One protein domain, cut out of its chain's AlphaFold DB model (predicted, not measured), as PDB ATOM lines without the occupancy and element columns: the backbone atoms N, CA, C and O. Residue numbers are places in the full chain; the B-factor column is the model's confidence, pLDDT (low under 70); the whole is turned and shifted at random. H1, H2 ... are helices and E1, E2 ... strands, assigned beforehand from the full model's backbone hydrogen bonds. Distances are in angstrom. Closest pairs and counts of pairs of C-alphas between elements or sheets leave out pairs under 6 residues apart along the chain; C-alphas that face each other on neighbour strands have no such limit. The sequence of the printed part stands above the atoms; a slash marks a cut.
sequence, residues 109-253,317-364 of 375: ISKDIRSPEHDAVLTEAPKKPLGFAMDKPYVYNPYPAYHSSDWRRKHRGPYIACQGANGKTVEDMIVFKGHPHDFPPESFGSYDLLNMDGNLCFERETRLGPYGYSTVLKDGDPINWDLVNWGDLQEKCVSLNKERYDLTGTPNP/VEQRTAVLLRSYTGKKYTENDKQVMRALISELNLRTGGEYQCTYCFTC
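AT A GLANCE: This is residues 109 to 253 and 317 to 364 of the 375 residues of an uncharacterized protein of Verticillium alfalfae (strain VaMs.102 / ATCC MYA-4576 / FGSC 10136) (UniProt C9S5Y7). What shape? With little regular structure, H5 packs on parallel strands E4 and E5, beside H4, and H3 bridges H5 to the antiparallel sheet E1 E2 E3. How large? The 193 printed residues, under half in five named helices and five strands, class mixed, are compact, with radius of gyration of the C-alphas 18.5 A and spans of 51, 46 and 41 A.

IN THESE COORDINATES: Which residues form the larger sheet? E1 is 122 to 124, E2 137 to 140, E3 173 to 177. What else? H1, 116 to 120, begins at C-alpha (140.126, 140.771, 150.306); H2 is 149 to 154, H3 204 to 211, H4 230 to 240, E4 321 to 328, H5 335 to 350, E5 356 to 363, ending at (162.657, 148.588, 113.376).

HOW THE PARTS SIT: How do E4 and E5 pair? N 323 and O 357 are 2.8 A apart. What touches? H5 touches H4 with residues 345 to 350 alone, the closest C-alphas, Leu 350 and Cys 237, being 6.2 A apart. H1 and H2 touch no helix.

THE WHOLE: What is cut? Residues 254 to 316 leave a 21.8 A gap. Where is confidence low? Residues 127, 129 and 364 are under 70.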
ATOM      1  N   ILE A 109     127.246 141.227 136.837       93.62
ATOM      2  CA  ILE A 109     127.008 140.175 137.835       93.62
ATOM      3  C   ILE A 109     128.261 139.966 138.696       93.62
ATOM      4  O   ILE A 109     129.284 140.609 138.471       93.62
ATOM      5  N   SER A 110     128.181 139.096 139.709       94.69
ATOM      6  CA  SER A 110     129.331 138.738 140.565       94.69
ATOM      7  C   SER A 110     129.962 139.929 141.310       94.69
ATOM      8  O   SER A 110     131.137 139.915 141.664       94.69
ATOM      9  N   LYS A 111     129.165 140.970 141.592       94.56
ATOM     10  CA  LYS A 111     129.620 142.257 142.153       94.56
ATOM     11  C   LYS A 111     130.303 142.154 143.512       94.56
ATOM     12  O   LYS A 111     131.123 143.010 143.817       94.56
ATOM     13  N   ASP A 112     130.011 141.128 144.300       93.94
ATOM     14  CA  ASP A 112     130.569 140.934 145.646       93.94
ATOM     15  C   ASP A 112     131.569 139.768 145.720       93.94
ATOM     16  O   ASP A 112     132.055 139.433 146.797       93.94
ATOM     17  N   ILE A 113     131.905 139.156 144.581       94.75
ATOM     18  CA  ILE A 113     132.812 138.007 144.510       94.75
ATOM     19  C   ILE A 113     134.222 138.507 144.184       94.75
ATOM     20  O   ILE A 113     134.540 138.741 143.021       94.75
ATOM     21  N   ARG A 114     135.067 138.677 145.206       94.00
ATOM     22  CA  ARG A 114     136.497 139.006 145.053       94.00
ATOM     23  C   ARG A 114     137.308 138.657 146.296       94.00
ATOM     24  O   ARG A 114     136.748 138.464 147.376       94.00
ATOM     25  N   SER A 115     138.629 138.611 146.145       94.56
ATOM     26  CA  SER A 115     139.538 138.443 147.277       94.56
ATOM     27  C   SER A 115     139.585 139.713 148.152       94.56
ATOM     28  O   SER A 115     139.368 140.818 147.645       94.56
ATOM     29  N   PRO A 116     139.907 139.599 149.455       95.19
ATOM     30  CA  PRO A 116     140.126 140.771 150.306       95.19
ATOM     31  C   PRO A 116     141.254 141.683 149.802       95.19
ATOM     32  O   PRO A 116     141.184 142.894 149.975       95.19
ATOM     33  N   GLU A 117     142.278 141.112 149.162       93.19
ATOM     34  CA  GLU A 117     143.393 141.866 148.577       93.19
ATOM     35  C   GLU A 117     142.926 142.739 147.406       93.19
ATOM     36  O   GLU A 117     143.286 143.913 147.327       93.19
ATOM     37  N   HIS A 118     142.069 142.198 146.533       95.06
ATOM     38  CA  HIS A 118     141.483 142.950 145.419       95.06
ATOM     39  C   HIS A 118     140.462 143.993 145.880       95.06
ATOM     40  O   HIS A 118     140.354 145.049 145.264       95.06
ATOM     41  N   ASP A 119     139.728 143.752 146.969       95.31
ATOM     42  CA  ASP A 119     138.818 144.768 147.519       95.31
ATOM     43  C   ASP A 119     139.582 145.921 148.195       95.31
ATOM     44  O   ASP A 119     139.154 147.069 148.109       95.31
ATOM     45  N   ALA A 120     140.748 145.651 148.794       94.88
ATOM     46  CA  ALA A 120     141.557 146.654 149.494       94.88
ATOM     47  C   ALA A 120     142.117 147.766 148.583       94.88
ATOM     48  O   ALA A 120     142.441 148.850 149.071       94.88
ATOM     49  N   VAL A 121     142.220 147.516 147.273       94.75
ATOM     50  CA  VAL A 121     142.667 148.502 146.269       94.75
ATOM     51  C   VAL A 121     141.515 149.310 145.659       94.75
ATOM     52  O   VAL A 121     141.739 150.133 144.767       94.75
ATOM     53  N   LEU A 122     140.279 149.098 146.127       96.00
ATOM     54  CA  LEU A 122     139.080 149.786 145.657       96.00
ATOM     55  C   LEU A 122     138.558 150.771 146.704       96.00
ATOM     56  O   LEU A 122     138.346 150.430 147.863       96.00
ATOM     57  N   THR A 123     138.273 152.000 146.283       95.44
ATOM     58  CA  THR A 123     137.604 153.012 147.121       95.44
ATOM     59  C   THR A 123     136.362 153.532 146.406       95.44
ATOM     60  O   THR A 123     136.400 153.732 145.198       95.44
ATOM     61  N   GLU A 124     135.239 153.737 147.105       92.94
ATOM     62  CA  GLU A 124     134.026 154.292 146.475       92.94
ATOM     63  C   GLU A 124     134.341 155.671 145.877       92.94
ATOM     64  O   GLU A 124     134.871 156.552 146.559       92.94
ATOM     65  N   ALA A 125     134.055 155.849 144.585       88.88
ATOM     66  CA  ALA A 125     134.329 157.110 143.914       88.88
ATOM     67  C   ALA A 125     133.324 158.193 144.365       88.88
ATOM     68  O   ALA A 125     132.208 157.876 144.793       88.88
ATOM     69  N   PRO A 126     133.674 159.491 144.264       79.25
ATOM     70  CA  PRO A 126     132.751 160.574 144.589       79.25
ATOM     71  C   PRO A 126     131.438 160.433 143.805       79.25
ATOM     72  O   PRO A 126     131.460 160.093 142.625       79.25
ATOM     73  N   LYS A 127     130.297 160.737 144.446       62.62
ATOM     74  CA  LYS A 127     128.924 160.576 143.910       62.62
ATOM     75  C   LYS A 127     128.576 161.534 142.757       62.62
ATOM     76  O   LYS A 127     127.507 162.144 142.759       62.62
ATOM     77  N   LYS A 128     129.455 161.710 141.774       72.00
ATOM     78  CA  LYS A 128     129.075 162.335 140.514       72.00
ATOM     79  C   LYS A 128     128.409 161.252 139.661       72.00
ATOM     80  O   LYS A 128     129.079 160.278 139.326       72.00
ATOM     81  N   PRO A 129     127.113 161.375 139.335       67.31
ATOM     82  CA  PRO A 129     126.460 160.402 138.476       67.31
ATOM     83  C   PRO A 129     127.157 160.400 137.113       67.31
ATOM     84  O   PRO A 129     127.256 161.437 136.453       67.31
ATOM     85  N   LEU A 130     127.667 159.236 136.716       81.00
ATOM     86  CA  LEU A 130     128.118 158.986 135.356       81.00
ATOM     87  C   LEU A 130     126.859 158.666 134.552       81.00
ATOM     88  O   LEU A 130     126.187 157.684 134.843       81.00
ATOM     89  N   GLY A 131     126.492 159.517 133.590       78.25
ATOM     90  CA  GLY A 131     125.195 159.439 132.896       78.25
ATOM     91  C   GLY A 131     124.923 158.119 132.159       78.25
ATOM     92  O   GLY A 131     123.786 157.863 131.778       78.25
ATOM     93  N   PHE A 132     125.949 157.287 131.982       82.06
ATOM     94  CA  PHE A 132     125.899 155.972 131.344       82.06
ATOM     95  C   PHE A 132     125.955 154.791 132.332       82.06
ATOM     96  O   PHE A 132     125.787 153.646 131.913       82.06
ATOM     97  N   ALA A 133     126.203 155.031 133.624       84.31
ATOM     98  CA  ALA A 133     126.381 153.976 134.618       84.31
ATOM     99  C   ALA A 133     125.215 153.924 135.609       84.31
ATOM    100  O   ALA A 133     124.874 154.917 136.251       84.31
ATOM    101  N   MET A 134     124.635 152.734 135.764       83.38
ATOM    102  CA  MET A 134     123.615 152.456 136.784       83.38
ATOM    103  C   MET A 134     124.244 152.029 138.114       83.38
ATOM    104  O   MET A 134     123.683 152.267 139.183       83.38
ATOM    105  N   ASP A 135     125.411 151.392 138.035       87.44
ATOM    106  CA  ASP A 135     126.167 150.910 139.179       87.44
ATOM    107  C   ASP A 135     127.101 151.968 139.757       87.44
ATOM    108  O   ASP A 135     127.501 152.930 139.097       87.44
ATOM    109  N   LYS A 136     127.468 151.766 141.024       90.06
ATOM    110  CA  LYS A 136     128.389 152.656 141.725       90.06
ATOM    111  C   LYS A 136     129.813 152.532 141.160       90.06
ATOM    112  O   LYS A 136     130.327 151.413 141.098       90.06
ATOM    113  N   PRO A 137     130.467 153.654 140.814       93.44
ATOM    114  CA  PRO A 137     131.868 153.655 140.422       93.44
ATOM    115  C   PRO A 137     132.808 153.517 141.627       93.44
ATOM    116  O   PRO A 137     132.530 154.016 142.722       93.44
ATOM    117  N   TYR A 138     133.962 152.898 141.395       95.19
ATOM    118  CA  TYR A 138     135.055 152.763 142.358       95.19
ATOM    119  C   TYR A 138     136.352 153.293 141.757       95.19
ATOM    120  O   TYR A 138     136.608 153.106 140.572       95.19
ATOM    121  N   VAL A 139     137.178 153.938 142.571       95.44
ATOM    122  CA  VAL A 139     138.567 154.255 142.239       95.44
ATOM    123  C   VAL A 139     139.403 152.998 142.453       95.44
ATOM    124  O   VAL A 139     139.357 152.414 143.535       95.44
ATOM    125  N   TYR A 140     140.154 152.597 141.431       95.94
ATOM    126  CA  TYR A 140     141.082 151.470 141.459       95.94
ATOM    127  C   TYR A 140     142.521 151.969 141.577       95.94
ATOM    128  O   TYR A 140     143.039 152.596 140.651       95.94
ATOM    129  N   ASN A 141     143.159 151.671 142.708       95.19
ATOM    130  CA  ASN A 141     144.536 152.056 143.001       95.19
ATOM    131  C   ASN A 141     145.386 150.809 143.314       95.19
ATOM    132  O   ASN A 141     145.471 150.404 144.474       95.19
ATOM    133  N   PRO A 142     146.038 150.207 142.305       94.00
ATOM    134  CA  PRO A 142     146.897 149.038 142.494       94.00
ATOM    135  C   PRO A 142     148.301 149.390 143.014       94.00
ATOM    136  O   PRO A 142     149.149 148.507 143.145       94.00
ATOM    137  N   TYR A 143     148.592 150.672 143.248       94.50
ATOM    138  CA  TYR A 143     149.924 151.134 143.616       94.50
ATOM    139  C   TYR A 143     150.161 151.010 145.128       94.50
ATOM    140  O   TYR A 143     149.216 151.054 145.920       94.50
ATOM    141  N   PRO A 144     151.427 150.900 145.571       94.00
ATOM    142  CA  PRO A 144     151.756 150.991 146.985       94.00
ATOM    143  C   PRO A 144     151.185 152.262 147.622       94.00
ATOM    144  O   PRO A 144     151.125 153.322 147.001       94.00
ATOM    145  N   ALA A 145     150.846 152.184 148.909       93.81
ATOM    146  CA  ALA A 145     150.483 153.354 149.701       93.81
ATOM    147  C   ALA A 145     151.726 154.226 149.964       93.81
ATOM    148  O   ALA A 145     152.257 154.249 151.079       93.81
ATOM    149  N   TYR A 146     152.198 154.933 148.935       93.62
ATOM    150  CA  TYR A 146     153.462 155.671 148.909       93.62
ATOM    151  C   TYR A 146     153.613 156.690 150.055       93.62
ATOM    152  O   TYR A 146     154.716 156.955 150.528       93.62
ATOM    153  N   HIS A 147     152.503 157.238 150.556       93.31
ATOM    154  CA  HIS A 147     152.502 158.208 151.657       93.31
ATOM    155  C   HIS A 147     152.386 157.578 153.059       93.31
ATOM    156  O   HIS A 147     152.525 158.279 154.070       93.31
ATOM    157  N   SER A 148     152.171 156.262 153.149       94.38
ATOM    158  CA  SER A 148     152.099 155.556 154.432       94.38
ATOM    159  C   SER A 148     153.429 155.632 155.193       94.38
ATOM    160  O   SER A 148     154.511 155.706 154.604       94.38
ATOM    161  N   SER A 149     153.361 155.626 156.526       93.62
ATOM    162  CA  SER A 149     154.550 155.596 157.391       93.62
ATOM    163  C   SER A 149     155.393 154.341 157.157       93.62
ATOM    164  O   SER A 149     156.619 154.404 157.170       93.62
ATOM    165  N   ASP A 150     154.741 153.206 156.900       92.62
ATOM    166  CA  ASP A 150     155.414 151.932 156.655       92.62
ATOM    167  C   ASP A 150     156.160 151.903 155.325       92.62
ATOM    168  O   ASP A 150     157.252 151.337 155.262       92.62
ATOM    169  N   TRP A 151     155.609 152.525 154.278       92.88
ATOM    170  CA  TRP A 151     156.306 152.640 153.002       92.88
ATOM    171  C   TRP A 151     157.529 153.553 153.132       92.88
ATOM    172  O   TRP A 151     158.633 153.131 152.786       92.88
ATOM    173  N   ARG A 152     157.362 154.741 153.734       92.12
ATOM    174  CA  ARG A 152     158.440 155.731 153.926       92.12
ATOM    175  C   ARG A 152     159.600 155.233 154.792       92.12
ATOM    176  O   ARG A 152     160.729 155.640 154.563       92.12
ATOM    177  N   ARG A 153     159.344 154.349 155.764       91.31
ATOM    178  CA  ARG A 153     160.402 153.739 156.594       91.31
ATOM    179  C   ARG A 153     161.245 152.719 155.820       91.31
ATOM    180  O   ARG A 153     162.406 152.516 156.144       91.31
ATOM    181  N   LYS A 154     160.663 152.048 154.820       91.88
ATOM    182  CA  LYS A 154     161.306 150.942 154.084       91.88
ATOM    183  C   LYS A 154     161.979 151.369 152.779       91.88
ATOM    184  O   LYS A 154     162.819 150.626 152.273       91.88
ATOM    185  N   HIS A 155     161.603 152.518 152.223       91.88
ATOM    186  CA  HIS A 155     162.046 152.979 150.907       91.88
ATOM    187  C   HIS A 155     162.808 154.292 151.021       91.88
ATOM    188  O   HIS A 155     162.554 155.111 151.904       91.88
ATOM    189  N   ARG A 156     163.769 154.483 150.120       92.00
ATOM    190  CA  ARG A 156     164.553 155.711 150.051       92.00
ATOM    191  C   ARG A 156     163.768 156.800 149.321       92.00
ATOM    192  O   ARG A 156     163.220 156.536 148.263       92.00
ATOM    193  N   GLY A 157     163.807 158.028 149.835       91.94
ATOM    194  CA  GLY A 157     163.239 159.207 149.176       91.94
ATOM    195  C   GLY A 157     161.702 159.259 149.211       91.94
ATOM    196  O   GLY A 157     161.031 158.229 149.291       91.94
ATOM    197  N   PRO A 158     161.104 160.460 149.177       93.62
ATOM    198  CA  PRO A 158     159.656 160.592 149.109       93.62
ATOM    199  C   PRO A 158     159.135 160.271 147.701       93.62
ATOM    200  O   PRO A 158     159.780 160.565 146.695       93.62
ATOM    201  N   TYR A 159     157.922 159.725 147.628       96.06
ATOM    202  CA  TYR A 159     157.146 159.716 146.391       96.06
ATOM    203  C   TYR A 159     156.553 161.102 146.136       96.06
ATOM    204  O   TYR A 159     155.888 161.671 147.010       96.06
ATOM    205  N   ILE A 160     156.753 161.611 144.923       96.75
ATOM    206  CA  ILE A 160     156.156 162.858 144.447       96.75
ATOM    207  C   ILE A 160     155.276 162.539 143.243       96.75
ATOM    208  O   ILE A 160     155.748 162.005 142.237       96.75
ATOM    209  N   ALA A 161     153.994 162.888 143.339       97.19
ATOM    210  CA  ALA A 161     153.032 162.634 142.278       97.19
ATOM    211  C   ALA A 161     153.376 163.437 141.011       97.19
ATOM    212  O   ALA A 161     153.675 164.632 141.069       97.19
ATOM    213  N   CYS A 162     153.323 162.776 139.856       97.69
ATOM    214  CA  CYS A 162     153.708 163.371 138.583       97.69
ATOM    215  C   CYS A 162     152.529 164.018 137.851       97.69
ATOM    216  O   CYS A 162     151.370 163.625 138.008       97.69
ATOM    217  N   GLN A 163     152.842 165.010 137.016       96.19
ATOM    218  CA  GLN A 163     151.869 165.687 136.161       96.19
ATOM    219  C   GLN A 163     151.678 164.932 134.842       96.19
ATOM    220  O   GLN A 163     152.650 164.495 134.225       96.19
ATOM    221  N   GLY A 164     150.429 164.816 134.399       95.19
ATOM    222  CA  GLY A 164     150.061 164.296 133.088       95.19
ATOM    223  C   GLY A 164     150.076 165.361 131.992       95.19
ATOM    224  O   GLY A 164     150.412 166.527 132.208       95.19
ATOM    225  N   ALA A 165     149.641 164.966 130.795       94.81
ATOM    226  CA  ALA A 165     149.594 165.834 129.614       94.81
ATOM    227  C   ALA A 165     148.727 167.096 129.798       94.81
ATOM    228  O   ALA A 165     148.998 168.133 129.193       94.81
ATOM    229  N   ASN A 166     147.711 167.024 130.662       93.38
ATOM    230  CA  ASN A 166     146.823 168.136 131.009       93.38
ATOM    231  C   ASN A 166     147.412 169.105 132.054       93.38
ATOM    232  O   ASN A 166     146.724 170.030 132.471       93.38
ATOM    233  N   GLY A 167     148.652 168.884 132.509       93.12
ATOM    234  CA  GLY A 167     149.310 169.687 133.545       93.12
ATOM    235  C   GLY A 167     148.851 169.393 134.978       93.12
ATOM    236  O   GLY A 167     149.422 169.940 135.920       93.12
ATOM    237  N   LYS A 168     147.860 168.515 135.167       93.88
ATOM    238  CA  LYS A 168     147.361 168.089 136.480       93.88
ATOM    239  C   LYS A 168     148.032 166.793 136.914       93.88
ATOM    240  O   LYS A 168     148.582 166.068 136.089       93.88
ATOM    241  N   THR A 169     147.975 166.498 138.207       95.25
ATOM    242  CA  THR A 169     148.421 165.208 138.742       95.25
ATOM    243  C   THR A 169     147.669 164.064 138.068       95.25
ATOM    244  O   THR A 169     146.463 164.166 137.847       95.25
ATOM    245  N   VAL A 170     148.374 162.984 137.728       94.69
ATOM    246  CA  VAL A 170     147.734 161.796 137.146       94.69
ATOM    247  C   VAL A 170     146.883 161.105 138.211       94.69
ATOM    248  O   VAL A 170     147.396 160.702 139.258       94.69
ATOM    249  N   GLU A 171     145.590 160.985 137.932       91.44
ATOM    250  CA  GLU A 171     144.596 160.376 138.817       91.44
ATOM    251  C   GLU A 171     144.504 158.860 138.607       91.44
ATOM    252  O   GLU A 171     144.939 158.324 137.584       91.44
ATOM    253  N   ASP A 172     143.943 158.177 139.602       92.81
ATOM    254  CA  ASP A 172     143.606 156.760 139.511       92.81
ATOM    255  C   ASP A 172     142.365 156.534 138.645       92.81
ATOM    256  O   ASP A 172     141.527 157.415 138.438       92.81
ATOM    257  N   MET A 173     142.249 155.317 138.135       92.12
ATOM    258  CA  MET A 173     141.187 154.936 137.219       92.12
ATOM    259  C   MET A 173     139.875 154.645 137.947       92.12
ATOM    260  O   MET A 173     139.867 154.110 139.054       92.12
ATOM    261  N   ILE A 174     138.758 154.916 137.270       93.69
ATOM    262  CA  ILE A 174     137.427 154.523 137.725       93.69
ATOM    263  C   ILE A 174     137.001 153.204 137.066       93.69
ATOM    264  O   ILE A 174     137.079 153.049 135.846       93.69
ATOM    265  N   VAL A 175     136.513 152.278 137.886       94.94
ATOM    266  CA  VAL A 175     136.068 150.927 137.518       94.94
ATOM    267  C   VAL A 175     134.701 150.615 138.122       94.94
ATOM    268  O   VAL A 175     134.223 151.314 139.023       94.94
ATOM    269  N   PHE A 176     134.084 149.531 137.660       94.56
ATOM    270  CA  PHE A 176     132.814 149.030 138.184       94.56
ATOM    271  C   PHE A 176     132.973 147.604 138.695       94.56
ATOM    272  O   PHE A 176     133.654 146.783 138.085       94.56
ATOM    273  N   LYS A 177     132.336 147.302 139.828       95.31
ATOM    274  CA  LYS A 177     132.334 145.952 140.393       95.31
ATOM    275  C   LYS A 177     131.448 145.030 139.554       95.31
ATOM    276  O   LYS A 177     130.311 145.380 139.242       95.31
ATOM    277  N   GLY A 178     131.951 143.835 139.280       93.88
ATOM    278  CA  GLY A 178     131.304 142.805 138.481       93.88
ATOM    279  C   GLY A 178     131.790 142.767 137.036       93.88
ATOM    280  O   GLY A 178     132.544 143.625 136.583       93.88
ATOM    281  N   HIS A 179     131.317 141.764 136.311       91.81
ATOM    282  CA  HIS A 179     131.550 141.579 134.879       91.81
ATOM    283  C   HIS A 179     130.215 141.418 134.133       91.81
ATOM    284  O   HIS A 179     129.226 141.025 134.758       91.81
ATOM    285  N   PRO A 180     130.133 141.751 132.832       90.94
ATOM    286  CA  PRO A 180     128.897 141.587 132.069       90.94
ATOM    287  C   PRO A 180     128.431 140.124 132.062       90.94
ATOM    288  O   PRO A 180     129.243 139.232 131.849       90.94
ATOM    289  N   HIS A 181     127.128 139.885 132.240       89.56
ATOM    290  CA  HIS A 181     126.547 138.534 132.314       89.56
ATOM    291  C   HIS A 181     126.972 137.598 131.170       89.56
ATOM    292  O   HIS A 181     127.300 136.443 131.413       89.56
ATOM    293  N   ASP A 182     126.992 138.105 129.934       85.56
ATOM    294  CA  ASP A 182     127.313 137.314 128.737       85.56
ATOM    295  C   ASP A 182     128.807 137.352 128.373       85.56
ATOM    296  O   ASP A 182     129.181 136.994 127.256       85.56
ATOM    297  N   PHE A 183     129.674 137.841 129.267       86.31
ATOM    298  CA  PHE A 183     131.112 137.865 129.019       86.31
ATOM    299  C   PHE A 183     131.659 136.427 129.026       86.31
ATOM    300  O   PHE A 183     131.405 135.690 129.982       86.31
ATOM    301  N   PRO A 184     132.380 135.993 127.976       85.19
ATOM    302  CA  PRO A 184     132.835 134.617 127.886       85.19
ATOM    303  C   PRO A 184     133.893 134.331 128.961       85.19
ATOM    304  O   PRO A 184     134.638 135.239 129.342       85.19
ATOM    305  N   PRO A 185     134.005 133.073 129.420       85.31
ATOM    306  CA  PRO A 185     135.154 132.665 130.214       85.31
ATOM    307  C   PRO A 185     136.442 132.842 129.403       85.31
ATOM    308  O   PRO A 185     136.430 132.825 128.166       85.31
ATOM    309  N   GLU A 186     137.562 132.995 130.099       86.44
ATOM    310  CA  GLU A 186     138.868 133.130 129.476       86.44
ATOM    311  C   GLU A 186     139.175 131.947 128.541       86.44
ATOM    312  O   GLU A 186     139.190 130.784 128.936       86.44
ATOM    313  N   SER A 187     139.425 132.245 127.262       83.25
ATOM    314  CA  SER A 187     139.835 131.236 126.278       83.25
ATOM    315  C   SER A 187     141.286 130.792 126.479       83.25
ATOM    316  O   SER A 187     141.668 129.688 126.092       83.25
ATOM    317  N   PHE A 188     142.100 131.659 127.082       86.38
ATOM    318  CA  PHE A 188     143.490 131.412 127.422       86.38
ATOM    319  C   PHE A 188     143.888 132.221 128.658       86.38
ATOM    320  O   PHE A 188     143.452 133.358 128.841       86.38
ATOM    321  N   GLY A 189     144.786 131.658 129.465       89.75
ATOM    322  CA  GLY A 189     145.196 132.247 130.735       89.75
ATOM    323  C   GLY A 189     144.196 131.952 131.851       89.75
ATOM    324  O   GLY A 189     143.340 131.086 131.719       89.75
ATOM    325  N   SER A 190     144.367 132.624 132.985       91.00
ATOM    326  CA  SER A 190     143.458 132.547 134.128       91.00
ATOM    327  C   SER A 190     143.675 133.773 135.005       91.00
ATOM    328  O   SER A 190     144.820 134.095 135.338       91.00
ATOM    329  N   TYR A 191     142.582 134.443 135.373       91.94
ATOM    330  CA  TYR A 191     142.615 135.576 136.297       91.94
ATOM    331  C   TYR A 191     143.210 135.164 137.648       91.94
ATOM    332  O   TYR A 191     144.121 135.829 138.140       91.94
ATOM    333  N   ASP A 192     142.801 134.007 138.172       89.69
ATOM    334  CA  ASP A 192     143.296 133.464 139.439       89.69
ATOM    335  C   ASP A 192     144.810 133.205 139.405       89.69
ATOM    336  O   ASP A 192     145.530 133.579 140.331       89.69
ATOM    337  N   LEU A 193     145.324 132.611 138.319       91.69
ATOM    338  CA  LEU A 193     146.762 132.333 138.184       91.69
ATOM    339  C   LEU A 193     147.608 133.606 138.078       91.69
ATOM    340  O   LEU A 193     148.758 133.613 138.521       91.69
ATOM    341  N   LEU A 194     147.063 134.663 137.477       92.12
ATOM    342  CA  LEU A 194     147.734 135.957 137.330       92.12
ATOM    343  C   LEU A 194     147.461 136.906 138.508       92.12
ATOM    344  O   LEU A 194     147.937 138.040 138.489       92.12
ATOM    345  N   ASN A 195     146.728 136.446 139.528       92.44
ATOM    346  CA  ASN A 195     146.259 137.243 140.662       92.44
ATOM    347  C   ASN A 195     145.527 138.533 140.240       92.44
ATOM    348  O   ASN A 195     145.739 139.613 140.796       92.44
ATOM    349  N   MET A 196     144.673 138.422 139.229       92.38
ATOM    350  CA  MET A 196     143.874 139.517 138.686       92.38
ATOM    351  C   MET A 196     142.406 139.356 139.097       92.38
ATOM    352  O   MET A 196     141.905 138.239 139.167       92.38
ATOM    353  N   ASP A 197     141.700 140.462 139.341       93.81
ATOM    354  CA  ASP A 197     140.258 140.428 139.620       93.81
ATOM    355  C   ASP A 197     139.473 140.283 138.303       93.81
ATOM    356  O   ASP A 197     139.381 141.226 137.513       93.81
ATOM    357  N   GLY A 198     138.917 139.093 138.059       92.25
ATOM    358  CA  GLY A 198     138.051 138.820 136.903       92.25
ATOM    359  C   GLY A 198     136.655 139.452 137.004       92.25
ATOM    360  O   GLY A 198     135.942 139.530 136.004       92.25
ATOM    361  N   ASN A 199     136.267 139.941 138.186       94.12
ATOM    362  CA  ASN A 199     134.987 140.597 138.462       94.12
ATOM    363  C   ASN A 199     135.154 142.119 138.601       94.12
ATOM    364  O   ASN A 199     134.482 142.759 139.421       94.12
ATOM    365  N   LEU A 200     136.044 142.705 137.795       93.62
ATOM    366  CA  LEU A 200     136.257 144.145 137.711       93.62
ATOM    367  C   LEU A 200     136.093 144.633 136.266       93.62
ATOM    368  O   LEU A 200     136.853 144.270 135.369       93.62
ATOM    369  N   CYS A 201     135.088 145.474 136.036       92.38
ATOM    370  CA  CYS A 201     134.773 146.009 134.720       92.38
ATOM    371  C   CYS A 201     135.473 147.354 134.487       92.38
ATOM    372  O   CYS A 201     135.255 148.336 135.206       92.38
ATOM    373  N   PHE A 202     136.285 147.392 133.432       92.75
ATOM    374  CA  PHE A 202     136.954 148.586 132.928       92.75
ATOM    375  C   PHE A 202     136.137 149.179 131.775       92.75
ATOM    376  O   PHE A 202     136.243 148.737 130.631       92.75
ATOM    377  N   GLU A 203     135.300 150.164 132.084       91.06
ATOM    378  CA  GLU A 203     134.480 150.860 131.088       91.06
ATOM    379  C   GLU A 203     135.352 151.824 130.263       91.06
ATOM    380  O   GLU A 203     136.310 152.401 130.768       91.06
ATOM    381  N   ARG A 204     135.071 151.975 128.967       91.19
ATOM    382  CA  ARG A 204     135.930 152.676 128.008       91.19
ATOM    383  C   ARG A 204     136.081 154.171 128.286       91.19
ATOM    384  O   ARG A 204     137.203 154.673 128.189       91.19
ATOM    385  N   GLU A 205     135.005 154.884 128.612       89.94
ATOM    386  CA  GLU A 205     135.070 156.306 128.969       89.94
ATOM    387  C   GLU A 205     135.857 156.507 130.260       89.94
ATOM    388  O   GLU A 205     136.731 157.375 130.313       89.94
ATOM    389  N   THR A 206     135.632 155.676 131.279       91.88
ATOM    390  CA  THR A 206     136.378 155.804 132.542       91.88
ATOM    391  C   THR A 206     137.835 155.344 132.429       91.88
ATOM    392  O   THR A 206     138.710 155.914 133.083       91.88
ATOM    393  N   ARG A 207     138.115 154.349 131.577       92.69
ATOM    394  CA  ARG A 207     139.444 153.756 131.350       92.69
ATOM    395  C   ARG A 207     140.330 154.590 130.435       92.69
ATOM    396  O   ARG A 207     141.516 154.744 130.720       92.69
ATOM    397  N   LEU A 208     139.798 155.018 129.291       94.44
ATOM    398  CA  LEU A 208     140.556 155.659 128.210       94.44
ATOM    399  C   LEU A 208     140.232 157.147 128.054       94.44
ATOM    400  O   LEU A 208     140.962 157.852 127.351       94.44
ATOM    401  N   GLY A 209     139.183 157.650 128.713       92.94
ATOM    402  CA  GLY A 209     138.801 159.065 128.707       92.94
ATOM    403  C   GLY A 209     139.974 160.002 129.000       92.94
ATOM    404  O   GLY A 209     140.275 160.848 128.152       92.94
ATOM    405  N   PRO A 210     140.715 159.804 130.111       92.75
ATOM    406  CA  PRO A 210     141.893 160.608 130.450       92.75
ATOM    407  C   PRO A 210     143.026 160.570 129.413       92.75
ATOM    408  O   PRO A 210     143.902 161.433 129.434       92.75
ATOM    409  N   TYR A 211     143.012 159.595 128.500       94.31
ATOM    410  CA  TYR A 211     144.060 159.341 127.507       94.31
ATOM    411  C   TYR A 211     143.636 159.703 126.073       94.31
ATOM    412  O   TYR A 211     144.319 159.368 125.097       94.31
ATOM    413  N   GLY A 212     142.524 160.431 125.937       93.19
ATOM    414  CA  GLY A 212     142.049 160.972 124.667       93.19
ATOM    415  C   GLY A 212     140.956 160.151 123.992       93.19
ATOM    416  O   GLY A 212     140.767 160.301 122.787       93.19
ATOM    417  N   TYR A 213     140.250 159.284 124.729       94.06
ATOM    418  CA  TYR A 213     138.952 158.767 124.272       94.06
ATOM    419  C   TYR A 213     137.865 159.844 124.343       94.06
ATOM    420  O   TYR A 213     137.075 159.999 123.417       94.06
ATOM    421  N   SER A 214     137.886 160.640 125.411       91.56
ATOM    422  CA  SER A 214     137.037 161.816 125.588       91.56
ATOM    423  C   SER A 214     137.875 163.085 125.433       91.56
ATOM    424  O   SER A 214     139.103 163.062 125.553       91.56
ATOM    425  N   THR A 215     137.226 164.222 125.176       92.62
ATOM    426  CA  THR A 215     137.920 165.512 125.137       92.62
ATOM    427  C   THR A 215     138.483 165.846 126.516       92.62
ATOM    428  O   THR A 215     137.738 165.997 127.482       92.62
ATOM    429  N   VAL A 216     139.804 165.998 126.599       93.25
ATOM    430  CA  VAL A 216     140.504 166.437 127.810       93.25
ATOM    431  C   VAL A 216     140.960 167.873 127.608       93.25
ATOM    432  O   VAL A 216     141.516 168.205 126.563       93.25
ATOM    433  N   LEU A 217     140.721 168.716 128.611       93.75
ATOM    434  CA  LEU A 217     141.096 170.125 128.583       93.75
ATOM    435  C   LEU A 217     142.410 170.364 129.332       93.75
ATOM    436  O   LEU A 217     142.641 169.787 130.401       93.75
ATOM    437  N   LYS A 218     143.222 171.276 128.804       92.75
ATOM    438  CA  LYS A 218     144.372 171.893 129.464       92.75
ATOM    439  C   LYS A 218     144.183 173.402 129.390       92.75
ATOM    440  O   LYS A 218     143.986 173.935 128.308       92.75
ATOM    441  N   ASP A 219     144.173 174.062 130.545       91.06
ATOM    442  CA  ASP A 219     143.985 175.518 130.653       91.06
ATOM    443  C   ASP A 219     142.707 176.055 129.967       91.06
ATOM    444  O   ASP A 219     142.628 177.217 129.591       91.06
ATOM    445  N   GLY A 220     141.675 175.210 129.849       91.62
ATOM    446  CA  GLY A 220     140.391 175.535 129.215       91.62
ATOM    447  C   GLY A 220     140.253 175.051 127.770       91.62
ATOM    448  O   GLY A 220     139.126 174.893 127.304       91.62
ATOM    449  N   ASP A 221     141.360 174.708 127.110       93.81
ATOM    450  CA  ASP A 221     141.376 174.306 125.704       93.81
ATOM    451  C   ASP A 221     141.540 172.787 125.527       93.81
ATOM    452  O   ASP A 221     142.242 172.140 126.313       93.81
ATOM    453  N   PRO A 222     140.926 172.177 124.495       95.75
ATOM    454  CA  PRO A 222     141.166 170.780 124.149       95.75
ATOM    455  C   PRO A 222     142.648 170.493 123.893       95.75
ATOM    456  O   PRO A 222     143.307 171.174 123.106       95.75
ATOM    457  N   ILE A 223     143.169 169.441 124.522       94.69
ATOM    458  CA  ILE A 223     144.558 169.020 124.332       94.69
ATOM    459  C   ILE A 223     144.765 168.532 122.899       94.69
ATOM    460  O   ILE A 223     144.106 167.596 122.443       94.69
ATOM    461  N   ASN A 224     145.760 169.104 122.222       94.06
ATOM    462  CA  ASN A 224     146.312 168.508 121.017       94.06
ATOM    463  C   ASN A 224     147.315 167.414 121.402       94.06
ATOM    464  O   ASN A 224     148.470 167.689 121.732       94.06
ATOM    465  N   TRP A 225     146.861 166.165 121.359       94.38
ATOM    466  CA  TRP A 225     147.657 165.011 121.765       94.38
ATOM    467  C   TRP A 225     148.893 164.752 120.903       94.38
ATOM    468  O   TRP A 225     149.837 164.135 121.398       94.38
ATOM    469  N   ASP A 226     148.904 165.209 119.649       91.69
ATOM    470  CA  ASP A 226     150.038 165.021 118.735       91.69
ATOM    471  C   ASP A 226     151.213 165.957 119.076       91.69
ATOM    472  O   ASP A 226     152.341 165.715 118.655       91.69
ATOM    473  N   LEU A 227     150.967 167.001 119.879       94.06
ATOM    474  CA  LEU A 227     151.984 167.949 120.350       94.06
ATOM    475  C   LEU A 227     152.474 167.654 121.775       94.06
ATOM    476  O   LEU A 227     153.334 168.366 122.295       94.06
ATOM    477  N   VAL A 228     151.934 166.628 122.437       94.94
ATOM    478  CA  VAL A 228     152.353 166.256 123.792       94.94
ATOM    479  C   VAL A 228     153.698 165.536 123.729       94.94
ATOM    480  O   VAL A 228     153.798 164.438 123.180       94.94
ATOM    481  N   ASN A 229     154.725 166.111 124.361       94.75
ATOM    482  CA  ASN A 229     156.007 165.436 124.522       94.75
ATOM    483  C   ASN A 229     155.971 164.462 125.712       94.75
ATOM    484  O   ASN A 229     156.198 164.827 126.866       94.75
ATOM    485  N   TRP A 230     155.682 163.196 125.417       94.38
ATOM    486  CA  TRP A 230     155.658 162.121 126.410       94.38
ATOM    487  C   TRP A 230     157.042 161.753 126.955       94.38
ATOM    488  O   TRP A 230     157.121 161.180 128.039       94.38
ATOM    489  N   GLY A 231     158.125 162.057 126.231       94.88
ATOM    490  CA  GLY A 231     159.491 161.881 126.731       94.88
ATOM    491  C   GLY A 231     159.761 162.826 127.898       94.88
ATOM    492  O   GLY A 231     160.062 162.371 129.001       94.88
ATOM    493  N   ASP A 232     159.507 164.118 127.688       96.56
ATOM    494  CA  ASP A 232     159.715 165.160 128.702       96.56
ATOM    495  C   ASP A 232     158.870 164.921 129.961       96.56
ATOM    496  O   ASP A 232     159.341 165.134 131.078       96.56
ATOM    497  N   LEU A 233     157.621 164.451 129.810       97.06
ATOM    498  CA  LEU A 233     156.766 164.114 130.956       97.06
ATOM    499  C   LEU A 233     157.381 163.007 131.823       97.06
ATOM    500  O   LEU A 233     157.392 163.124 133.050       97.06
ATOM    501  N   GLN A 234     157.917 161.958 131.191       97.38
ATOM    502  CA  GLN A 234     158.573 160.856 131.897       97.38
ATOM    503  C   GLN A 234     159.865 161.323 132.584       97.38
ATOM    504  O   GLN A 234     160.083 161.019 133.757       97.38
ATOM    505  N   GLU A 235     160.703 162.099 131.894       96.31
ATOM    506  CA  GLU A 235     161.953 162.627 132.456       96.31
ATOM    507  C   GLU A 235     161.699 163.569 133.634       96.31
ATOM    508  O   GLU A 235     162.326 163.433 134.691       96.31
ATOM    509  N   LYS A 236     160.718 164.472 133.504       97.81
ATOM    510  CA  LYS A 236     160.294 165.355 134.595       97.81
ATOM    511  C   LYS A 236     159.822 164.541 135.797       97.81
ATOM    512  O   LYS A 236     160.250 164.821 136.916       97.81
ATOM    513  N   CYS A 237     158.998 163.517 135.581       97.88
ATOM    514  CA  CYS A 237     158.502 162.650 136.648       97.88
ATOM    515  C   CYS A 237     159.637 161.953 137.419       97.88
ATOM    516  O   CYS A 237     159.682 162.002 138.651       97.88
ATOM    517  N   VAL A 238     160.604 161.387 136.690       96.56
ATOM    518  CA  VAL A 238     161.794 160.751 137.273       96.56
ATOM    519  C   VAL A 238     162.649 161.768 138.021       96.56
ATOM    520  O   VAL A 238     163.142 161.466 139.102       96.56
ATOM    521  N   SER A 239     162.810 162.984 137.491       96.69
ATOM    522  CA  SER A 239     163.615 164.025 138.142       96.69
ATOM    523  C   SER A 239     163.072 164.418 139.522       96.69
ATOM    524  O   SER A 239     163.862 164.641 140.441       96.69
ATOM    525  N   LEU A 240     161.741 164.430 139.682       97.06
ATOM    526  CA  LEU A 240     161.065 164.684 140.959       97.06
ATOM    527  C   LEU A 240     161.268 163.529 141.948       97.06
ATOM    528  O   LEU A 240     161.418 163.757 143.141       97.06
ATOM    529  N   ASN A 241     161.320 162.296 141.449       97.00
ATOM    530  CA  ASN A 241     161.419 161.076 142.255       97.00
ATOM    531  C   ASN A 241     162.842 160.488 142.310       97.00
ATOM    532  O   ASN A 241     163.031 159.369 142.780       97.00
ATOM    533  N   LYS A 242     163.860 161.217 141.839       95.44
ATOM    534  CA  LYS A 242     165.222 160.695 141.622       95.44
ATOM    535  C   LYS A 242     165.867 160.089 142.868       95.44
ATOM    536  O   LYS A 242     166.698 159.201 142.744       95.44
ATOM    537  N   GLU A 243     165.491 160.558 144.058       94.06
ATOM    538  CA  GLU A 243     166.033 160.074 145.332       94.06
ATOM    539  C   GLU A 243     165.631 158.629 145.644       94.06
ATOM    540  O   GLU A 243     166.318 157.969 146.426       94.06
ATOM    541  N   ARG A 244     164.562 158.130 145.009       94.69
ATOM    542  CA  ARG A 244     164.102 156.742 145.131       94.69
ATOM    543  C   ARG A 244     164.985 155.754 144.378       94.69
ATOM    544  O   ARG A 244     165.090 154.595 144.780       94.69
ATOM    545  N   TYR A 245     165.647 156.208 143.315       93.06
ATOM    546  CA  TYR A 245     166.295 155.339 142.337       93.06
ATOM    547  C   TYR A 245     167.822 155.435 142.359       93.06
ATOM    548  O   TYR A 245     168.402 156.494 142.596       93.06
ATOM    549  N   ASP A 246     168.484 154.334 142.004       89.06
ATOM    550  CA  ASP A 246     169.877 154.370 141.553       89.06
ATOM    551  C   ASP A 246     169.924 154.696 140.053       89.06
ATOM    552  O   ASP A 246     169.796 153.819 139.200       89.06
ATOM    553  N   LEU A 247     170.077 155.980 139.723       84.00
ATOM    554  CA  LEU A 247     170.184 156.438 138.331       84.00
ATOM    555  C   LEU A 247     171.581 156.244 137.729       84.00
ATOM    556  O   LEU A 247     171.746 156.411 136.523       84.00
ATOM    557  N   THR A 248     172.583 155.923 138.549       80.81
ATOM    558  CA  THR A 248     173.947 155.687 138.066       80.81
ATOM    559  C   THR A 248     174.115 154.252 137.591       80.81
ATOM    560  O   THR A 248     174.669 154.032 136.511       80.81
ATOM    561  N   GLY A 249     173.561 153.303 138.351       74.19
ATOM    562  CA  GLY A 249     173.557 151.881 138.044       74.19
ATOM    563  C   GLY A 249     174.950 151.288 137.814       74.19
ATOM    564  O   GLY A 249     175.991 151.943 137.902       74.19
ATOM    565  N   THR A 250     174.978 150.002 137.482       77.81
ATOM    566  CA  THR A 250     176.182 149.349 136.967       77.81
ATOM    567  C   THR A 250     176.175 149.402 135.436       77.81
ATOM    568  O   THR A 250     175.171 149.049 134.811       77.81
ATOM    569  N   PRO A 251     177.273 149.835 134.785       74.94
ATOM    570  CA  PRO A 251     177.347 149.844 133.329       74.94
ATOM    571  C   PRO A 251     177.092 148.449 132.750       74.94
ATOM    572  O   PRO A 251     177.706 147.473 133.181       74.94
ATOM    573  N   ASN A 252     176.222 148.351 131.742       73.69
ATOM    574  CA  ASN A 252     175.964 147.079 131.076       73.69
ATOM    575  C   ASN A 252     177.205 146.659 130.255       73.69
ATOM    576  O   ASN A 252     177.567 147.367 129.305       73.69
ATOM    577  N   PRO A 253     177.843 145.512 130.565       75.94
ATOM    578  CA  PRO A 253     179.066 145.085 129.889       75.94
ATOM    579  C   PRO A 253     178.843 144.754 128.406       75.94
ATOM    580  O   PRO A 253     179.776 144.868 127.620       75.94
ATOM    581  N   VAL A 317     166.959 151.009 148.077       86.44
ATOM    582  CA  VAL A 317     167.058 151.707 146.788       86.44
ATOM    583  C   VAL A 317     166.238 150.959 145.739       86.44
ATOM    584  O   VAL A 317     166.363 149.738 145.599       86.44
ATOM    585  N   GLU A 318     165.396 151.680 145.003       88.69
ATOM    586  CA  GLU A 318     164.551 151.110 143.956       88.69
ATOM    587  C   GLU A 318     165.295 151.028 142.618       88.69
ATOM    588  O   GLU A 318     166.115 151.880 142.266       88.69
ATOM    589  N   GLN A 319     164.992 149.977 141.861       89.50
ATOM    590  CA  GLN A 319     165.486 149.781 140.502       89.50
ATOM    591  C   GLN A 319     164.423 150.239 139.509       89.50
ATOM    592  O   GLN A 319     163.229 150.138 139.781       89.50
ATOM    593  N   ARG A 320     164.863 150.715 138.343       92.44
ATOM    594  CA  ARG A 320     163.964 151.137 137.265       92.44
ATOM    595  C   ARG A 320     163.892 150.072 136.179       92.44
ATOM    596  O   ARG A 320     164.893 149.432 135.862       92.44
ATOM    597  N   THR A 321     162.721 149.922 135.572       93.62
ATOM    598  CA  THR A 321     162.472 148.930 134.516       93.62
ATOM    599  C   THR A 321     162.184 149.616 133.187       93.62
ATOM    600  O   THR A 321     161.353 150.511 133.116       93.62
ATOM    601  N   ALA A 322     162.826 149.190 132.100       92.75
ATOM    602  CA  ALA A 322     162.500 149.686 130.764       92.75
ATOM    603  C   ALA A 322     161.432 148.808 130.091       92.75
ATOM    604  O   ALA A 322     161.583 147.590 130.009       92.75
ATOM    605  N   VAL A 323     160.382 149.434 129.559       94.50
ATOM    606  CA  VAL A 323     159.342 148.803 128.740       94.50
ATOM    607  C   VAL A 323     159.554 149.231 127.292       94.50
ATOM    608  O   VAL A 323     159.364 150.396 126.938       94.50
ATOM    609  N   LEU A 324     159.969 148.282 126.451       92.56
ATOM    610  CA  LEU A 324     160.269 148.531 125.043       92.56
ATOM    611  C   LEU A 324     159.082 148.160 124.153       92.56
ATOM    612  O   LEU A 324     158.803 146.979 123.935       92.56
ATOM    613  N   LEU A 325     158.435 149.164 123.571       90.31
ATOM    614  CA  LEU A 325     157.395 148.974 122.567       90.31
ATOM    615  C   LEU A 325     158.046 148.841 121.190       90.31
ATOM    616  O   LEU A 325     158.540 149.813 120.616       90.31
ATOM    617  N   ARG A 326     158.072 147.613 120.667       90.12
ATOM    618  CA  ARG A 326     158.591 147.329 119.326       90.12
ATOM    619  C   ARG A 326     157.535 147.641 118.272       90.12
ATOM    620  O   ARG A 326     156.394 147.193 118.367       90.12
ATOM    621  N   SER A 327     157.937 148.383 117.253       88.81
ATOM    622  CA  SER A 327     157.119 148.695 116.085       88.81
ATOM    623  C   SER A 327     157.986 148.736 114.833       88.81
ATOM    624  O   SER A 327     159.200 148.591 114.924       88.81
ATOM    625  N   TYR A 328     157.375 148.935 113.671       87.75
ATOM    626  CA  TYR A 328     158.058 149.025 112.387       87.75
ATOM    627  C   TYR A 328     157.758 150.354 111.692       87.75
ATOM    628  O   TYR A 328     156.699 150.963 111.885       87.75
ATOM    629  N   THR A 329     158.698 150.801 110.862       86.12
ATOM    630  CA  THR A 329     158.535 152.015 110.055       86.12
ATOM    631  C   THR A 329     157.327 151.899 109.124       86.12
ATOM    632  O   THR A 329     157.178 150.916 108.404       86.12
ATOM    633  N   GLY A 330     156.465 152.918 109.123       86.94
ATOM    634  CA  GLY A 330     155.266 152.965 108.281       86.94
ATOM    635  C   GLY A 330     154.010 152.352 108.908       86.94
ATOM    636  O   GLY A 330     152.943 152.427 108.295       86.94
ATOM    637  N   LYS A 331     154.085 151.800 110.132       88.19
ATOM    638  CA  LYS A 331     152.887 151.385 110.877       88.19
ATOM    639  C   LYS A 331     151.955 152.584 111.078       88.19
ATOM    640  O   LYS A 331     152.334 153.582 111.690       88.19
ATOM    641  N   LYS A 332     150.715 152.464 110.603       92.38
ATOM    642  CA  LYS A 332     149.648 153.428 110.891       92.38
ATOM    643  C   LYS A 332     148.997 153.054 112.217       92.38
ATOM    644  O   LYS A 332     148.395 151.991 112.324       92.38
ATOM    645  N   TYR A 333     149.149 153.913 113.215       91.94
ATOM    646  CA  TYR A 333     148.519 153.732 114.520       91.94
ATOM    647  C   TYR A 333     147.092 154.265 114.494       91.94
ATOM    648  O   TYR A 333     146.861 155.403 114.079       91.94
ATOM    649  N   THR A 334     146.152 153.445 114.953       95.19
ATOM    650  CA  THR A 334     144.770 153.869 115.191       95.19
ATOM    651  C   THR A 334     144.695 154.766 116.429       95.19
ATOM    652  O   THR A 334     145.601 154.767 117.264       95.19
ATOM    653  N   GLU A 335     143.607 155.521 116.594       94.25
ATOM    654  CA  GLU A 335     143.415 156.315 117.816       94.25
ATOM    655  C   GLU A 335     143.329 155.440 119.072       94.25
ATOM    656  O   GLU A 335     143.865 155.818 120.110       94.25
ATOM    657  N   ASN A 336     142.759 154.235 118.965       94.25
ATOM    658  CA  ASN A 336     142.755 153.271 120.063       94.25
ATOM    659  C   ASN A 336     144.183 152.841 120.442       94.25
ATOM    660  O   ASN A 336     144.524 152.834 121.623       94.25
ATOM    661  N   ASP A 337     145.053 152.568 119.458       94.44
ATOM    662  CA  ASP A 337     146.464 152.258 119.737       94.44
ATOM    663  C   ASP A 337     147.135 153.412 120.488       94.44
ATOM    664  O   ASP A 337     147.848 153.195 121.467       94.44
ATOM    665  N   LYS A 338     146.892 154.654 120.047       94.62
ATOM    666  CA  LYS A 338     147.439 155.848 120.699       94.62
ATOM    667  C   LYS A 338     146.921 155.993 122.129       94.62
ATOM    668  O   LYS A 338     147.724 156.240 123.022       94.62
ATOM    669  N   GLN A 339     145.625 155.811 122.372       95.88
ATOM    670  CA  GLN A 339     145.031 155.880 123.714       95.88
ATOM    671  C   GLN A 339     145.649 154.842 124.660       95.88
ATOM    672  O   GLN A 339     146.062 155.197 125.762       95.88
ATOM    673  N   VAL A 340     145.802 153.592 124.211       95.25
ATOM    674  CA  VAL A 340     146.435 152.520 125.001       95.25
ATOM    675  C   VAL A 340     147.910 152.821 125.276       95.25
ATOM    676  O   VAL A 340     148.387 152.639 126.393       95.25
ATOM    677  N   MET A 341     148.638 153.341 124.287       95.06
ATOM    678  CA  MET A 341     150.031 153.764 124.456       95.06
ATOM    679  C   MET A 341     150.180 154.888 125.497       95.06
ATOM    680  O   MET A 341     151.078 154.845 126.339       95.06
ATOM    681  N   ARG A 342     149.284 155.881 125.480       95.81
ATOM    682  CA  ARG A 342     149.258 156.986 126.455       95.81
ATOM    683  C   ARG A 342     148.885 156.504 127.860       95.81
ATOM    684  O   ARG A 342     149.484 156.963 128.836       95.81
ATOM    685  N   ALA A 343     147.933 155.575 127.949       96.00
ATOM    686  CA  ALA A 343     147.545 154.909 129.189       96.00
ATOM    687  C   ALA A 343     148.734 154.168 129.810       96.00
ATOM    688  O   ALA A 343     149.066 154.405 130.968       96.00
ATOM    689  N   LEU A 344     149.453 153.373 129.008       95.94
ATOM    690  CA  LEU A 344     150.644 152.643 129.444       95.94
ATOM    691  C   LEU A 344     151.696 153.574 130.061       95.94
ATOM    692  O   LEU A 344     152.197 153.298 131.146       95.94
ATOM    693  N   ILE A 345     152.014 154.690 129.396       96.94
ATOM    694  CA  ILE A 345     153.006 155.652 129.903       96.94
ATOM    695  C   ILE A 345     152.514 156.287 131.207       96.94
ATOM    696  O   ILE A 345     153.269 156.421 132.169       96.94
ATOM    697  N   SER A 346     151.243 156.670 131.257       96.69
ATOM    698  CA  SER A 346     150.680 157.374 132.406       96.69
ATOM    699  C   SER A 346     150.569 156.471 133.638       96.69
ATOM    700  O   SER A 346     150.910 156.897 134.738       96.69
ATOM    701  N   GLU A 347     150.147 155.222 133.464       95.81
ATOM    702  CA  GLU A 347     149.960 154.255 134.549       95.81
ATOM    703  C   GLU A 347     151.272 153.599 134.989       95.81
ATOM    704  O   GLU A 347     151.474 153.395 136.185       95.81
ATOM    705  N   LEU A 348     152.183 153.279 134.064       96.44
ATOM    706  CA  LEU A 348     153.449 152.640 134.434       96.44
ATOM    707  C   LEU A 348     154.523 153.649 134.824       96.44
ATOM    708  O   LEU A 348     155.220 153.412 135.800       96.44
ATOM    709  N   ASN A 349     154.686 154.766 134.109       97.38
ATOM    710  CA  ASN A 349     155.712 155.755 134.454       97.38
ATOM    711  C   ASN A 349     155.162 156.808 135.423       97.38
ATOM    712  O   ASN A 349     155.658 156.926 136.540       97.38
ATOM    713  N   LEU A 350     154.128 157.557 135.030       97.75
ATOM    714  CA  LEU A 350     153.747 158.761 135.778       97.75
ATOM    715  C   LEU A 350     153.127 158.444 137.150       97.75
ATOM    716  O   LEU A 350     153.492 159.078 138.141       97.75
ATOM    717  N   ARG A 351     152.231 157.452 137.247       96.81
ATOM    718  CA  ARG A 351     151.612 157.053 138.528       96.81
ATOM    719  C   ARG A 351     152.610 156.435 139.508       96.81
ATOM    720  O   ARG A 351     152.507 156.698 140.701       96.81
ATOM    721  N   THR A 352     153.604 155.685 139.032       96.25
ATOM    722  CA  THR A 352     154.627 155.056 139.897       96.25
ATOM    723  C   THR A 352     155.753 156.007 140.301       96.25
ATOM    724  O   THR A 352     156.608 155.651 141.115       96.25
ATOM    725  N   GLY A 353     155.780 157.228 139.753       96.44
ATOM    726  CA  GLY A 353     156.861 158.185 139.976       96.44
ATOM    727  C   GLY A 353     158.126 157.879 139.166       96.44
ATOM    728  O   GLY A 353     159.213 158.276 139.564       96.44
ATOM    729  N   GLY A 354     158.005 157.185 138.033       95.88
ATOM    730  CA  GLY A 354     159.114 156.924 137.116       95.88
ATOM    731  C   GLY A 354     159.799 155.568 137.294       95.88
ATOM    732  O   GLY A 354     160.913 155.387 136.790       95.88
ATOM    733  N   GLU A 355     159.148 154.612 137.964       95.31
ATOM    734  CA  GLU A 355     159.670 153.254 138.177       95.31
ATOM    735  C   GLU A 355     159.865 152.516 136.847       95.31
ATOM    736  O   GLU A 355     160.838 151.783 136.661       95.31
ATOM    737  N   TYR A 356     158.994 152.791 135.876       96.50
ATOM    738  CA  TYR A 356     159.078 152.250 134.526       96.50
ATOM    739  C   TYR A 356     159.455 153.333 133.519       96.50
ATOM    740  O   TYR A 356     158.933 154.436 133.585       96.50
ATOM    741  N   GLN A 357     160.318 153.033 132.550       95.62
ATOM    742  CA  GLN A 357     160.613 153.886 131.395       95.62
ATOM    743  C   GLN A 357     159.993 153.272 130.140       95.62
ATOM    744  O   GLN A 357     160.423 152.203 129.711       95.62
ATOM    745  N   CYS A 358     159.023 153.940 129.522       94.75
ATOM    746  CA  CYS A 358     158.395 153.464 128.293       94.75
ATOM    747  C   CYS A 358     159.081 154.087 127.070       94.75
ATOM    748  O   CYS A 358     159.053 155.309 126.892       94.75
ATOM    749  N   THR A 359     159.662 153.246 126.209       89.62
ATOM    750  CA  THR A 359     160.413 153.676 125.018       89.62
ATOM    751  C   THR A 359     159.950 152.928 123.773       89.62
ATOM    752  O   THR A 359     159.675 151.728 123.816       89.62
ATOM    753  N   TYR A 360     159.909 153.627 122.640       83.56
ATOM    754  CA  TYR A 360     159.572 153.056 121.339       83.56
ATOM    755  C   TYR A 360     160.832 152.688 120.566       83.56
ATOM    756  O   TYR A 360     161.733 153.508 120.404       83.56
ATOM    757  N   CYS A 361     160.873 151.464 120.053       78.88
ATOM    758  CA  CYS A 361     161.900 151.029 119.120       78.88
ATOM    759  C   CYS A 361     161.248 150.739 117.773       78.88
ATOM    760  O   CYS A 361     160.477 149.785 117.637       78.88
ATOM    761  N   PHE A 362     161.555 151.582 116.790       77.38
ATOM    762  CA  PHE A 362     161.131 151.392 115.413       77.38
ATOM    763  C   PHE A 362     162.191 150.577 114.686       77.38
ATOM    764  O   PHE A 362     163.313 151.038 114.475       77.38
ATOM    765  N   THR A 363     161.842 149.355 114.305       71.38
ATOM    766  CA  THR A 363     162.657 148.588 113.376       71.38
ATOM    767  C   THR A 363     162.455 149.164 111.982       71.38
ATOM    768  O   THR A 363     161.335 149.261 111.468       71.38
ATOM    769  N   CYS A 364     163.556 149.576 111.357       53.66
ATOM    770  CA  CYS A 364     163.539 149.906 109.945       53.66
ATOM    771  C   CYS A 364     163.357 148.590 109.187       53.66
ATOM    772  O   CYS A 364     164.287 147.791 109.082       53.66
TER     773      CYS A 364